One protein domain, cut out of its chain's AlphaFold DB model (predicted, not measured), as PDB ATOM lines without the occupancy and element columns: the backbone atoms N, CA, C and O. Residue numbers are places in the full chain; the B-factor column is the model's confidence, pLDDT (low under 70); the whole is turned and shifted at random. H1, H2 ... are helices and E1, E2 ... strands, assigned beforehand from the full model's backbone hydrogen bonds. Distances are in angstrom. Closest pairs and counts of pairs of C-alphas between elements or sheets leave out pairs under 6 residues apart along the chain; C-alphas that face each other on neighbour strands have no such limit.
ATOM      1  N   LYS A  91     232.372 278.515 156.051       75.00
ATOM      2  CA  LYS A  91     233.526 277.777 156.563       75.00
ATOM      3  C   LYS A  91     233.234 277.018 157.850       75.00
ATOM      4  O   LYS A  91     234.040 277.074 158.773       75.00
ATOM      5  N   MET A  92     232.092 276.339 157.946       88.25
ATOM      6  CA  MET A  92     231.817 275.511 159.124       88.25
ATOM      7  C   MET A  92     232.715 274.262 159.125       88.25
ATOM      8  O   MET A  92     232.548 273.411 158.254       88.25
ATOM      9  N   PRO A  93     233.678 274.119 160.052       90.50
ATOM     10  CA  PRO A  93     234.519 272.935 160.085       90.50
ATOM     11  C   PRO A  93     233.756 271.760 160.709       90.50
ATOM     12  O   PRO A  93     232.980 271.943 161.646       90.50
ATOM     13  N   VAL A  94     233.996 270.550 160.208       92.62
ATOM     14  CA  VAL A  94     233.421 269.300 160.730       92.62
ATOM     15  C   VAL A  94     234.514 268.273 160.980       92.62
ATOM     16  O   VAL A  94     235.602 268.362 160.417       92.62
ATOM     17  N   ASN A  95     234.247 267.299 161.846       91.69
ATOM     18  CA  ASN A  95     235.223 266.258 162.169       91.69
ATOM     19  C   ASN A  95     235.147 265.055 161.212       91.69
ATOM     20  O   ASN A  95     236.114 264.320 161.025       91.69
ATOM     21  N   ARG A  96     233.971 264.830 160.629       93.56
ATOM     22  CA  ARG A  96     233.697 263.775 159.657       93.56
ATOM     23  C   ARG A  96     232.778 264.321 158.576       93.56
ATOM     24  O   ARG A  96     232.016 265.257 158.824       93.56
ATOM     25  N   ILE A  97     232.800 263.696 157.411       94.69
ATOM     26  CA  ILE A  97     231.881 263.999 156.318       94.69
ATOM     27  C   ILE A  97     231.139 262.729 155.903       94.69
ATOM     28  O   ILE A  97     231.728 261.654 155.812       94.69
ATOM     29  N   MET A  98     229.838 262.840 155.650       97.12
ATOM     30  CA  MET A  98     229.061 261.826 154.946       97.12
ATOM     31  C   MET A  98     228.809 262.323 153.515       97.12
ATOM     32  O   MET A  98     228.088 263.311 153.334       97.12
ATOM     33  N   PRO A  99     229.395 261.677 152.494       97.06
ATOM     34  CA  PRO A  99     229.113 262.015 151.113       97.06
ATOM     35  C   PRO A  99     227.684 261.587 150.763       97.06
ATOM     36  O   PRO A  99     227.230 260.512 151.160       97.06
ATOM     37  N   VAL A 100     226.981 262.407 149.991       97.75
ATOM     38  CA  VAL A 100     225.671 262.067 149.427       97.75
ATOM     39  C   VAL A 100     225.672 262.227 147.914       97.75
ATOM     40  O   VAL A 100     226.359 263.081 147.355       97.75
ATOM     41  N   THR A 101     224.854 261.414 147.250       96.81
ATOM     42  CA  THR A 101     224.461 261.630 145.855       96.81
ATOM     43  C   THR A 101     223.044 262.185 145.814       96.81
ATOM     44  O   THR A 101     222.158 261.678 146.506       96.81
ATOM     45  N   VAL A 102     222.823 263.215 145.001       95.75
ATOM     46  CA  VAL A 102     221.484 263.749 144.729       95.75
ATOM     47  C   VAL A 102     220.826 262.883 143.658       95.75
ATOM     48  O   VAL A 102     221.383 262.702 142.577       95.75
ATOM     49  N   ASN A 103     219.645 262.349 143.959       95.06
ATOM     50  CA  ASN A 103     218.813 261.611 143.016       95.06
ATOM     51  C   ASN A 103     217.448 262.292 142.914       95.06
ATOM     52  O   ASN A 103     216.592 262.097 143.783       95.06
ATOM     53  N   GLU A 104     217.279 263.107 141.871       92.69
ATOM     54  CA  GLU A 104     216.122 263.986 141.673       92.69
ATOM     55  C   GLU A 104     215.855 264.835 142.925       92.69
ATOM     56  O   GLU A 104     216.620 265.747 143.230       92.69
ATOM     57  N   THR A 105     214.809 264.504 143.683       94.88
ATOM     58  CA  THR A 105     214.412 265.219 144.896       94.88
ATOM     59  C   THR A 105     214.935 264.584 146.184       94.88
ATOM     60  O   THR A 105     214.628 265.061 147.272       94.88
ATOM     61  N   SER A 106     215.709 263.502 146.097       96.62
ATOM     62  CA  SER A 106     216.140 262.684 147.234       96.62
ATOM     63  C   SER A 106     217.657 262.631 147.399       96.62
ATOM     64  O   SER A 106     218.411 262.935 146.474       96.62
ATOM     65  N   LEU A 107     218.103 262.217 148.587       97.75
ATOM     66  CA  LEU A 107     219.512 261.985 148.891       97.75
ATOM     67  C   LEU A 107     219.795 260.494 149.072       97.75
ATOM     68  O   LEU A 107     219.051 259.771 149.736       97.75
ATOM     69  N   VAL A 108     220.918 260.052 148.513       97.88
ATOM     70  CA  VAL A 108     221.473 258.713 148.715       97.88
ATOM     71  C   VAL A 108     222.757 258.855 149.537       97.88
ATOM     72  O   VAL A 108     223.755 259.342 148.998       97.88
ATOM     73  N   PRO A 109     222.753 258.483 150.832       97.88
ATOM     74  CA  PRO A 109     223.940 258.570 151.673       97.88
ATOM     75  C   PRO A 109     224.951 257.474 151.338       97.88
ATOM     76  O   PRO A 109     224.573 256.323 151.111       97.88
ATOM     77  N   GLY A 110     226.230 257.850 151.331       96.75
ATOM     78  CA  GLY A 110     227.365 256.934 151.372       96.75
ATOM     79  C   GLY A 110     227.880 256.722 152.797       96.75
ATOM     80  O   GLY A 110     227.209 257.047 153.778       96.75
ATOM     81  N   ASP A 111     229.098 256.197 152.905       95.75
ATOM     82  CA  ASP A 111     229.726 255.901 154.192       95.75
ATOM     83  C   ASP A 111     230.392 257.138 154.809       95.75
ATOM     84  O   ASP A 111     231.085 257.903 154.130       95.75
ATOM     85  N   VAL A 112     230.202 257.311 156.121       95.00
ATOM     86  CA  VAL A 112     230.855 258.371 156.903       95.00
ATOM     87  C   VAL A 112     232.369 258.199 156.843       95.00
ATOM     88  O   VAL A 112     232.877 257.091 157.001       95.00
ATOM     89  N   SER A 113     233.085 259.304 156.659       93.06
ATOM     90  CA  SER A 113     234.542 259.316 156.688       93.06
ATOM     91  C   SER A 113     235.115 258.915 158.044       93.06
ATOM     92  O   SER A 113     234.468 259.014 159.096       93.06
ATOM     93  N   ASP A 114     236.403 258.590 158.032       88.56
ATOM     94  CA  ASP A 114     237.199 258.563 159.250       88.56
ATOM     95  C   ASP A 114     237.270 259.952 159.919       88.56
ATOM     96  O   ASP A 114     236.718 260.938 159.422       88.56
ATOM     97  N   ASN A 115     237.874 260.020 161.107       88.19
ATOM     98  CA  ASN A 115     238.066 261.280 161.829       88.19
ATOM     99  C   ASN A 115     239.115 262.119 161.088       88.19
ATOM    100  O   ASN A 115     240.115 261.570 160.640       88.19
ATOM    101  N   CYS A 116     238.935 263.436 161.004       87.06
ATOM    102  CA  CYS A 116     239.920 264.346 160.414       87.06
ATOM    103  C   CYS A 116     241.367 264.032 160.817       87.06
ATOM    104  O   CYS A 116     242.241 263.905 159.967       87.06
ATOM    105  N   THR A 117     241.603 263.786 162.106       81.94
ATOM    106  CA  THR A 117     242.938 263.507 162.655       81.94
ATOM    107  C   THR A 117     243.609 262.246 162.111       81.94
ATOM    108  O   THR A 117     244.818 262.107 162.266       81.94
ATOM    109  N   THR A 118     242.871 261.326 161.484       77.31
ATOM    110  CA  THR A 118     243.415 260.033 161.046       77.31
ATOM    111  C   THR A 118     243.762 259.972 159.563       77.31
ATOM    112  O   THR A 118     244.501 259.069 159.181       77.31
ATOM    113  N   PHE A 119     243.245 260.872 158.715       69.94
ATOM    114  CA  PHE A 119     243.443 260.760 157.258       69.94
ATOM    115  C   PHE A 119     243.808 262.053 156.530       69.94
ATOM    116  O   PHE A 119     244.320 261.976 155.413       69.94
ATOM    117  N   THR A 120     243.610 263.236 157.119       60.25
ATOM    118  CA  THR A 120     244.269 264.439 156.598       60.25
ATOM    119  C   THR A 120     245.702 264.411 157.114       60.25
ATOM    120  O   THR A 120     246.014 264.991 158.154       60.25
ATOM    121  N   GLY A 121     246.534 263.611 156.444       50.09
ATOM    122  CA  GLY A 121     247.955 263.493 156.736       50.09
ATOM    123  C   GLY A 121     248.630 264.863 156.771       50.09
ATOM    124  O   GLY A 121     248.196 265.791 156.087       50.09
ATOM    125  N   GLU A 122     249.665 264.954 157.602       44.81
ATOM    126  CA  GLU A 122     250.592 266.075 157.740       44.81
ATOM    127  C   GLU A 122     250.896 266.695 156.367       44.81
ATOM    128  O   GLU A 122     251.662 266.153 155.574       44.81
ATOM    129  N   THR A 133     242.050 273.819 161.661       85.38
ATOM    130  CA  THR A 133     241.289 273.360 160.497       85.38
ATOM    131  C   THR A 133     242.173 273.078 159.287       85.38
ATOM    132  O   THR A 133     243.182 273.747 159.069       85.38
ATOM    133  N   ALA A 134     241.777 272.094 158.486       85.69
ATOM    134  CA  ALA A 134     242.462 271.697 157.258       85.69
ATOM    135  C   ALA A 134     241.449 271.470 156.130       85.69
ATOM    136  O   ALA A 134     240.253 271.320 156.376       85.69
ATOM    137  N   HIS A 135     241.913 271.439 154.884       87.00
ATOM    138  CA  HIS A 135     241.074 271.014 153.769       87.00
ATOM    139  C   HIS A 135     241.053 269.482 153.707       87.00
ATOM    140  O   HIS A 135     242.105 268.854 153.607       87.00
ATOM    141  N   GLY A 136     239.867 268.885 153.782       87.44
ATOM    142  CA  GLY A 136     239.657 267.444 153.695       87.44
ATOM    143  C   GLY A 136     238.995 267.054 152.377       87.44
ATOM    144  O   GLY A 136     238.238 267.830 151.795       87.44
ATOM    145  N   ARG A 137     239.261 265.830 151.912       90.31
ATOM    146  CA  ARG A 137     238.556 265.227 150.775       90.31
ATOM    147  C   ARG A 137     238.247 263.767 151.073       90.31
ATOM    148  O   ARG A 137     239.144 263.009 151.427       90.31
ATOM    149  N   TRP A 138     236.991 263.370 150.906       92.25
ATOM    150  CA  TRP A 138     236.540 261.995 151.129       92.25
ATOM    151  C   TRP A 138     235.525 261.590 150.066       92.25
ATOM    152  O   TRP A 138     234.556 262.306 149.830       92.25
ATOM    153  N   SER A 139     235.752 260.453 149.404       91.50
ATOM    154  CA  SER A 139     234.875 259.944 148.333       91.50
ATOM    155  C   SER A 139     234.505 261.005 147.273       91.50
ATOM    156  O   SER A 139     233.370 261.106 146.819       91.50
ATOM    157  N   GLY A 140     235.469 261.861 146.905       89.12
ATOM    158  CA  GLY A 140     235.267 262.935 145.923       89.12
ATOM    159  C   GLY A 140     234.517 264.178 146.425       89.12
ATOM    160  O   GLY A 140     234.281 265.078 145.624       89.12
ATOM    161  N   VAL A 141     234.183 264.251 147.717       91.56
ATOM    162  CA  VAL A 141     233.584 265.422 148.375       91.56
ATOM    163  C   VAL A 141     234.661 266.191 149.132       91.56
ATOM    164  O   VAL A 141     235.381 265.611 149.947       91.56
ATOM    165  N   ASP A 142     234.764 267.487 148.858       90.50
ATOM    166  CA  ASP A 142     235.669 268.411 149.543       90.50
ATOM    167  C   ASP A 142     234.959 269.031 150.762       90.50
ATOM    168  O   ASP A 142     233.762 269.319 150.717       90.50
ATOM    169  N   PHE A 143     235.669 269.219 151.875       91.38
ATOM    170  CA  PHE A 143     235.092 269.757 153.112       91.38
ATOM    171  C   PHE A 143     236.157 270.407 154.011       91.38
ATOM    172  O   PHE A 143     237.357 270.210 153.822       91.38
ATOM    173  N   ILE A 144     235.735 271.194 155.007       90.19
ATOM    174  CA  ILE A 144     236.659 271.775 155.993       90.19
ATOM    175  C   ILE A 144     236.753 270.849 157.203       90.19
ATOM    176  O   ILE A 144     235.791 270.697 157.954       90.19
ATOM    177  N   CYS A 145     237.928 270.263 157.399       88.62
ATOM    178  CA  CYS A 145     238.243 269.381 158.509       88.62
ATOM    179  C   CYS A 145     238.534 270.163 159.788       88.62
ATOM    180  O   CYS A 145     239.280 271.141 159.755       88.62
ATOM    181  N   HIS A 146     238.021 269.698 160.925       89.25
ATOM    182  CA  HIS A 146     238.386 270.180 162.253       89.25
ATOM    183  C   HIS A 146     239.432 269.250 162.893       89.25
ATOM    184  O   HIS A 146     239.098 268.207 163.445       89.25
ATOM    185  N   MET A 147     240.706 269.650 162.856       83.12
ATOM    186  CA  MET A 147     241.868 268.840 163.264       83.12
ATOM    187  C   MET A 147     242.005 268.639 164.774       83.12
ATOM    188  O   MET A 147     242.750 267.778 165.224       83.12
ATOM    189  N   LYS A 148     241.316 269.449 165.578       77.44
ATOM    190  CA  LYS A 148     241.338 269.359 167.048       77.44
ATOM    191  C   LYS A 148     239.962 269.034 167.631       77.44
ATOM    192  O   LYS A 148     239.752 269.148 168.836       77.44
ATOM    193  N   GLY A 149     239.010 268.672 166.769       66.06
ATOM    194  CA  GLY A 149     237.640 268.376 167.153       66.06
ATOM    195  C   GLY A 149     237.528 267.040 167.877       66.06
ATOM    196  O   GLY A 149     237.900 266.002 167.341       66.06
ATOM    197  N   ILE A 150     236.964 267.069 169.083       60.59
ATOM    198  CA  ILE A 150     236.715 265.876 169.911       60.59
ATOM    199  C   ILE A 150     235.340 265.252 169.636       60.59
ATOM    200  O   ILE A 150     235.025 264.175 170.132       60.59
ATOM    201  N   ASP A 151     234.505 265.923 168.847       70.56
ATOM    202  CA  ASP A 151     233.116 265.535 168.666       70.56
ATOM    203  C   ASP A 151     232.918 264.718 167.392       70.56
ATOM    204  O   ASP A 151     233.475 265.032 166.339       70.56
ATOM    205  N   ASN A 152     232.039 263.720 167.447       86.69
ATOM    206  CA  ASN A 152     231.487 263.055 166.265       86.69
ATOM    207  C   ASN A 152     230.498 263.986 165.541       86.69
ATOM    208  O   ASN A 152     229.295 263.729 165.471       86.69
ATOM    209  N   GLN A 153     231.020 265.114 165.069       92.62
ATOM    210  CA  GLN A 153     230.340 266.064 164.206       92.62
ATOM    211  C   GLN A 153     230.512 265.601 162.767       92.62
ATOM    212  O   GLN A 153     231.627 265.600 162.238       92.62
ATOM    213  N   VAL A 154     229.406 265.201 162.156       95.31
ATOM    214  CA  VAL A 154     229.334 264.751 160.773       95.31
ATOM    215  C   VAL A 154     228.647 265.835 159.955       95.31
ATOM    216  O   VAL A 154     227.474 266.135 160.176       95.31
ATOM    217  N   GLY A 155     229.382 266.427 159.019       95.75
ATOM    218  CA  GLY A 155     228.794 267.231 157.953       95.75
ATOM    219  C   GLY A 155     228.265 266.339 156.835       95.75
ATOM    220  O   GLY A 155     228.743 265.220 156.647       95.75
ATOM    221  N   VAL A 156     227.322 266.842 156.051       96.94
ATOM    222  CA  VAL A 156     226.881 266.197 154.809       96.94
ATOM    223  C   VAL A 156     227.283 267.064 153.625       96.94
ATOM    224  O   VAL A 156     227.091 268.280 153.653       96.94
ATOM    225  N   GLY A 157     227.831 266.442 152.584       94.75
ATOM    226  CA  GLY A 157     228.286 267.153 151.392       94.75
ATOM    227  C   GLY A 157     228.140 266.330 150.119       94.75
ATOM    228  O   GLY A 157     228.073 265.101 150.159       94.75
ATOM    229  N   ALA A 158     228.100 267.025 148.988       94.81
ATOM    230  CA  ALA A 158     228.066 266.434 147.654       94.81
ATOM    231  C   ALA A 158     229.275 266.910 146.825       94.81
ATOM    232  O   ALA A 158     229.854 267.957 147.126       94.81
ATOM    233  N   PRO A 159     229.677 266.176 145.770       92.19
ATOM    234  CA  PRO A 159     230.756 266.617 144.894       92.19
ATOM    235  C   PRO A 159     230.485 268.004 144.293       92.19
ATOM    236  O   PRO A 159     229.358 268.321 143.917       92.19
ATOM    237  N   GLY A 160     231.536 268.817 144.166       85.75
ATOM    238  CA  GLY A 160     231.458 270.149 143.555       85.75
ATOM    239  C   GLY A 160     231.125 271.292 144.516       85.75
ATOM    240  O   GLY A 160     231.127 272.444 144.084       85.75
ATOM    241  N   ALA A 161     230.890 271.017 145.805       83.19
ATOM    242  CA  ALA A 161     230.734 272.054 146.815       83.19
ATOM    243  C   ALA A 161     231.265 271.633 148.195       83.19
ATOM    244  O   ALA A 161     231.195 270.468 148.573       83.19
ATOM    245  N   ILE A 162     231.772 272.605 148.956       86.44
ATOM    246  CA  ILE A 162     232.284 272.394 150.315       86.44
ATOM    247  C   ILE A 162     231.128 272.522 151.301       86.44
ATOM    248  O   ILE A 162     230.485 273.568 151.339       86.44
ATOM    249  N   ASN A 163     230.899 271.489 152.120       84.75
ATOM    250  CA  ASN A 163     229.907 271.505 153.207       84.75
ATOM    251  C   ASN A 163     228.508 271.952 152.766       84.75
ATOM    252  O   ASN A 163     227.834 272.703 153.465       84.75
ATOM    253  N   GLN A 164     228.067 271.525 151.587       92.25
ATOM    254  CA  GLN A 164     226.705 271.779 151.146       92.25
ATOM    255  C   GLN A 164     226.272 270.772 150.089       92.25
ATOM    256  O   GLN A 164     227.085 270.111 149.437       92.25
ATOM    257  N   VAL A 165     224.961 270.700 149.907       95.44
ATOM    258  CA  VAL A 165     224.291 269.929 148.872       95.44
ATOM    259  C   VAL A 165     223.322 270.864 148.167       95.44
ATOM    260  O   VAL A 165     222.486 271.496 148.810       95.44
ATOM    261  N   VAL A 166     223.453 270.974 146.848       95.94
ATOM    262  CA  VAL A 166     222.545 271.768 146.016       95.94
ATOM    263  C   VAL A 166     221.478 270.833 145.461       95.94
ATOM    264  O   VAL A 166     221.812 269.814 144.856       95.94
ATOM    265  N   MET A 167     220.206 271.155 145.677       96.12
ATOM    266  CA  MET A 167     219.073 270.359 145.202       96.12
ATOM    267  C   MET A 167     218.043 271.258 144.532       96.12
ATOM    268  O   MET A 167     217.862 272.405 144.929       96.12
ATOM    269  N   ARG A 168     217.345 270.724 143.527       96.38
ATOM    270  CA  ARG A 168     216.268 271.432 142.834       96.38
ATOM    271  C   ARG A 168     214.933 270.758 143.114       96.38
ATOM    272  O   ARG A 168     214.760 269.584 142.794       96.38
ATOM    273  N   GLY A 169     214.029 271.517 143.707       92.44
ATOM    274  CA  GLY A 169     212.648 271.152 143.965       92.44
ATOM    275  C   GLY A 169     211.671 271.819 142.998       92.44
ATOM    276  O   GLY A 169     212.063 272.340 141.949       92.44
ATOM    277  N   SER A 170     210.385 271.776 143.338       91.19
ATOM    278  CA  SER A 170     209.321 272.459 142.601       91.19
ATOM    279  C   SER A 170     209.271 273.959 142.886       91.19
ATOM    280  O   SER A 170     208.805 274.710 142.027       91.19
ATOM    281  N   ASP A 171     209.768 274.403 144.043       89.50
ATOM    282  CA  ASP A 171     209.818 275.815 144.439       89.50
ATOM    283  C   ASP A 171     211.111 276.533 144.020       89.50
ATOM    284  O   ASP A 171     211.138 277.764 143.935       89.50
ATOM    285  N   GLY A 172     212.156 275.785 143.669       93.75
ATOM    286  CA  GLY A 172     213.392 276.339 143.143       93.75
ATOM    287  C   GLY A 172     214.616 275.485 143.432       93.75
ATOM    288  O   GLY A 172     214.547 274.276 143.638       93.75
ATOM    289  N   GLU A 173     215.775 276.129 143.377       96.00
ATOM    290  CA  GLU A 173     217.040 275.530 143.782       96.00
ATOM    291  C   GLU A 173     217.369 275.974 145.205       96.00
ATOM    292  O   GLU A 173     217.373 277.170 145.491       96.00
ATOM    293  N   HIS A 174     217.670 275.006 146.064       96.50
ATOM    294  CA  HIS A 174     218.010 275.218 147.460       96.50
ATOM    295  C   HIS A 174     219.371 274.618 147.787       96.50
ATOM    296  O   HIS A 174     219.790 273.597 147.229       96.50
ATOM    297  N   ARG A 175     220.066 275.255 148.729       96.25
ATOM    298  CA  ARG A 175     221.321 274.747 149.288       96.25
ATOM    299  C   ARG A 175     221.073 274.272 150.705       96.25
ATOM    300  O   ARG A 175     220.584 275.031 151.535       96.25
ATOM    301  N   TYR A 176     221.473 273.043 150.989       97.12
ATOM    302  CA  TYR A 176     221.352 272.448 152.310       97.12
ATOM    303  C   TYR A 176     222.721 272.124 152.882       97.12
ATOM    304  O   TYR A 176     223.583 271.594 152.180       97.12
ATOM    305  N   PHE A 177     222.899 272.370 154.174       97.06
ATOM    306  CA  PHE A 177     223.977 271.761 154.941       97.06
ATOM    307  C   PHE A 177     223.407 271.084 156.177       97.06
ATOM    308  O   PHE A 177     222.691 271.708 156.959       97.06
ATOM    309  N   PHE A 178     223.733 269.806 156.345       97.50
ATOM    310  CA  PHE A 178     223.318 269.015 157.495       97.50
ATOM    311  C   PHE A 178     224.525 268.846 158.408       97.50
ATOM    312  O   PHE A 178     225.557 268.321 157.986       97.50
ATOM    313  N   LEU A 179     224.376 269.268 159.658       96.50
ATOM    314  CA  LEU A 179     225.331 269.024 160.724       96.50
ATOM    315  C   LEU A 179     224.694 268.080 161.738       96.50
ATOM    316  O   LEU A 179     223.742 268.439 162.431       96.50
ATOM    317  N   TYR A 180     225.236 266.875 161.836       96.69
ATOM    318  CA  TYR A 180     224.807 265.872 162.796       96.69
ATOM    319  C   TYR A 180     225.857 265.711 163.886       96.69
ATOM    320  O   TYR A 180     227.037 265.522 163.599       96.69
ATOM    321  N   ILE A 181     225.436 265.787 165.142       94.94
ATOM    322  CA  ILE A 181     226.306 265.615 166.306       94.94
ATOM    323  C   ILE A 181     225.874 264.344 167.021       94.94
ATOM    324  O   ILE A 181     224.695 264.196 167.323       94.94
ATOM    325  N   GLU A 182     226.822 263.450 167.306       91.44
ATOM    326  CA  GLU A 182     226.564 262.175 167.984       91.44
ATOM    327  C   GLU A 182     227.576 261.919 169.110       91.44
ATOM    328  O   GLU A 182     228.608 261.270 168.938       91.44
ATOM    329  N   ARG A 183     227.312 262.474 170.292       89.31
ATOM    330  CA  ARG A 183     228.233 262.385 171.437       89.31
ATOM    331  C   ARG A 183     227.954 261.194 172.360       89.31
ATOM    332  O   ARG A 183     228.492 261.153 173.464       89.31
ATOM    333  N   ASN A 184     227.150 260.220 171.935       84.56
ATOM    334  CA  ASN A 184     226.981 258.982 172.693       84.56
ATOM    335  C   ASN A 184     228.250 258.109 172.642       84.56
ATOM    336  O   ASN A 184     229.053 258.202 171.713       84.56
ATOM    337  N   ILE A 185     228.412 257.225 173.638       80.94
ATOM    338  CA  ILE A 185     229.590 256.339 173.796       80.94
ATOM    339  C   ILE A 185     229.860 255.515 172.528       80.94
ATOM    340  O   ILE A 185     231.011 255.280 172.167       80.94
ATOM    341  N   GLN A 186     228.796 255.080 171.851       81.81
ATOM    342  CA  GLN A 186     228.859 254.378 170.574       81.81
ATOM    343  C   GLN A 186     228.082 255.181 169.530       81.81
ATOM    344  O   GLN A 186     226.847 255.163 169.542       81.81
ATOM    345  N   PRO A 187     228.778 255.905 168.640       86.00
ATOM    346  CA  PRO A 187     228.113 256.697 167.623       86.00
ATOM    347  C   PRO A 187     227.303 255.832 166.663       86.00
ATOM    348  O   PRO A 187     227.811 254.844 166.135       86.00
ATOM    349  N   ASN A 188     226.051 256.218 166.410       89.31
ATOM    350  CA  ASN A 188     225.167 255.516 165.490       89.31
ATOM    351  C   ASN A 188     224.786 256.407 164.300       89.31
ATOM    352  O   ASN A 188     223.783 257.120 164.319       89.31
ATOM    353  N   TYR A 189     225.560 256.312 163.221       93.88
ATOM    354  CA  TYR A 189     225.312 257.078 161.997       93.88
ATOM    355  C   TYR A 189     224.237 256.471 161.081       93.88
ATOM    356  O   TYR A 189     223.901 257.066 160.051       93.88
ATOM    357  N   VAL A 190     223.647 255.324 161.446       95.06
ATOM    358  CA  VAL A 190     222.482 254.776 160.730       95.06
ATOM    359  C   VAL A 190     221.306 255.743 160.833       95.06
ATOM    360  O   VAL A 190     220.590 255.932 159.858       95.06
ATOM    361  N   ILE A 191     221.163 256.439 161.965       95.12
ATOM    362  CA  ILE A 191     220.114 257.448 162.159       95.12
ATOM    363  C   ILE A 191     220.265 258.585 161.146       95.12
ATOM    364  O   ILE A 191     219.301 258.926 160.469       95.12
ATOM    365  N   LEU A 192     221.474 259.134 160.985       97.50
ATOM    366  CA  LEU A 192     221.736 260.158 159.971       97.50
ATOM    367  C   LEU A 192     221.437 259.635 158.559       97.50
ATOM    368  O   LEU A 192     220.788 260.319 157.771       97.50
ATOM    369  N   SER A 193     221.857 258.406 158.258       97.94
ATOM    370  CA  SER A 193     221.601 257.775 156.957       97.94
ATOM    371  C   SER A 193     220.102 257.639 156.670       97.94
ATOM    372  O   SER A 193     219.652 257.948 155.568       97.94
ATOM    373  N   ASP A 194     219.312 257.219 157.656       97.62
ATOM    374  CA  ASP A 194     217.859 257.088 157.544       97.62
ATOM    375  C   ASP A 194     217.172 258.439 157.343       97.62
ATOM    376  O   ASP A 194     216.276 258.553 156.500       97.62
ATOM    377  N   ILE A 195     217.616 259.469 158.070       98.19
ATOM    378  CA  ILE A 195     217.117 260.837 157.915       98.19
ATOM    379  C   ILE A 195     217.364 261.308 156.478       98.19
ATOM    380  O   ILE A 195     216.417 261.705 155.799       98.19
ATOM    381  N   LEU A 196     218.595 261.177 155.972       98.38
ATOM    382  CA  LEU A 196     218.957 261.597 154.613       98.38
ATOM    383  C   LEU A 196     218.210 260.802 153.533       98.38
ATOM    384  O   LEU A 196     217.694 261.394 152.591       98.38
ATOM    385  N   ARG A 197     218.055 259.481 153.690       98.12
ATOM    386  CA  ARG A 197     217.252 258.652 152.765       98.12
ATOM    387  C   ARG A 197     215.790 259.072 152.716       98.12
ATOM    388  O   ARG A 197     215.128 258.880 151.694       98.12
ATOM    389  N   SER A 198     215.273 259.608 153.816       98.19
ATOM    390  CA  SER A 198     213.897 260.088 153.923       98.19
ATOM    391  C   SER A 198     213.716 261.534 153.449       98.19
ATOM    392  O   SER A 198     212.590 261.937 153.163       98.19
ATOM    393  N   PHE A 199     214.809 262.296 153.338       98.56
ATOM    394  CA  PHE A 199     214.787 263.695 152.937       98.56
ATOM    395  C   PHE A 199     214.291 263.851 151.498       98.56
ATOM    396  O   PHE A 199     214.762 263.163 150.586       98.56
ATOM    397  N   ARG A 200     213.345 264.763 151.290       97.94
ATOM    398  CA  ARG A 200     212.856 265.166 149.970       97.94
ATOM    399  C   ARG A 200     212.807 266.683 149.882       97.94
ATOM    400  O   ARG A 200     212.122 267.290 150.703       97.94
ATOM    401  N   VAL A 201     213.474 267.273 148.893       97.75
ATOM    402  CA  VAL A 201     213.240 268.682 148.521       97.75
ATOM    403  C   VAL A 201     211.845 268.804 147.900       97.75
ATOM    404  O   VAL A 201     211.376 267.855 147.261       97.75
ATOM    405  N   LYS A 202     211.161 269.921 148.147       95.25
ATOM    406  CA  LYS A 202     209.802 270.160 147.652       95.25
ATOM    407  C   LYS A 202     209.789 270.878 146.333       95.25
ATOM    408  O   LYS A 202     210.537 271.841 146.146       95.25
TER     409      LYS A 202
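AT A GLANCE: This is residues 91 to 122 and 133 to 202 of the 202 residues of an uncharacterized protein of Candidatus Saccharibacteria bacterium (UniProt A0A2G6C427). What is the main picture? One strongly curled sheet of five strands folds back on itself into two leaves, E2 E1 and E7 E6, with E5 as the hinge, and wraps round the helix H2. The small hairpin E3 and E4 lies face to face with part of that sheet as a sandwich, its strands crossed at 46 degrees. What are the parts? The printed part has 102 residues, with named elements in the order E1 E2 H1 E3 E4 E5 E6 E7 H2, a mixed class of helices and strands; the larger sheet is mixed, in the order E2 E1 E5 E7 E6, and E3 E4 is antiparallel. How large is it? It is compact, with a radius of gyration of the C-alphas of 13.4 A, and elongated, spanning 43 by 28 by 19 A.

HOW THE PARTS SIT: How do the first strands pair? E1, residues 96 to 103, and E2, residues 106 to 109, form an antiparallel hairpin, with N 101 and O 108 2.9 A apart. E1 is also parallel to E5, residues 153 to 157, with N 98 and O 155 2.8 A apart. Where do H1 and the second sheet lie? H1, residues 116 to 119, is not on the larger sheet; its closest C-alpha pair with E4, residues 141 to 146, is Cys 116 and Cys 145, 5.6 A. E4 forms an antiparallel hairpin with E3, residues 133 to 138, with N 136 and O 143 2.8 A apart. What follows? E7, residues 173 to 182, is antiparallel to E5, with N 154 and O 180 2.8 A apart, and to E6, residues 165 to 168, its hairpin partner, with N 167 and O 174 2.9 A apart. H2, residues 190 to 198, is on the sheet that curls round it, its closest C-alpha pair with E2 being Leu 107 and Arg 197, 5.6 A; every O i to N i+4 pair in H2 is within hydrogen-bond range, and H1 is too short for one.

IN THESE COORDINATES: Where does the first strand begin? E1 begins with C-alpha 96 at (233.697, 263.775, 159.657) and is 22.4 A long. Which strand is longest? E7 is, at 29.2 A; E3 measures 15.5 A, E4 15.4 A and E5 13.0 A. Where does the last helix end? H2, 12.2 A long, ends with C-alpha 198 at (213.897, 260.088, 153.923).

THE WHOLE: How far does it reach? The two C-alphas farthest apart are those of Glu 122 and Ser 170, 44.4 A. Is the printed part whole? Residues 123 to 132 are not printed, and C-alphas 122 and 133 are 12.1 A apart across this cut; of the links that are printed whole, none is long. Where is confidence low? Residues 119 to 122 and 149 to 150 are under 70 in pLDDT.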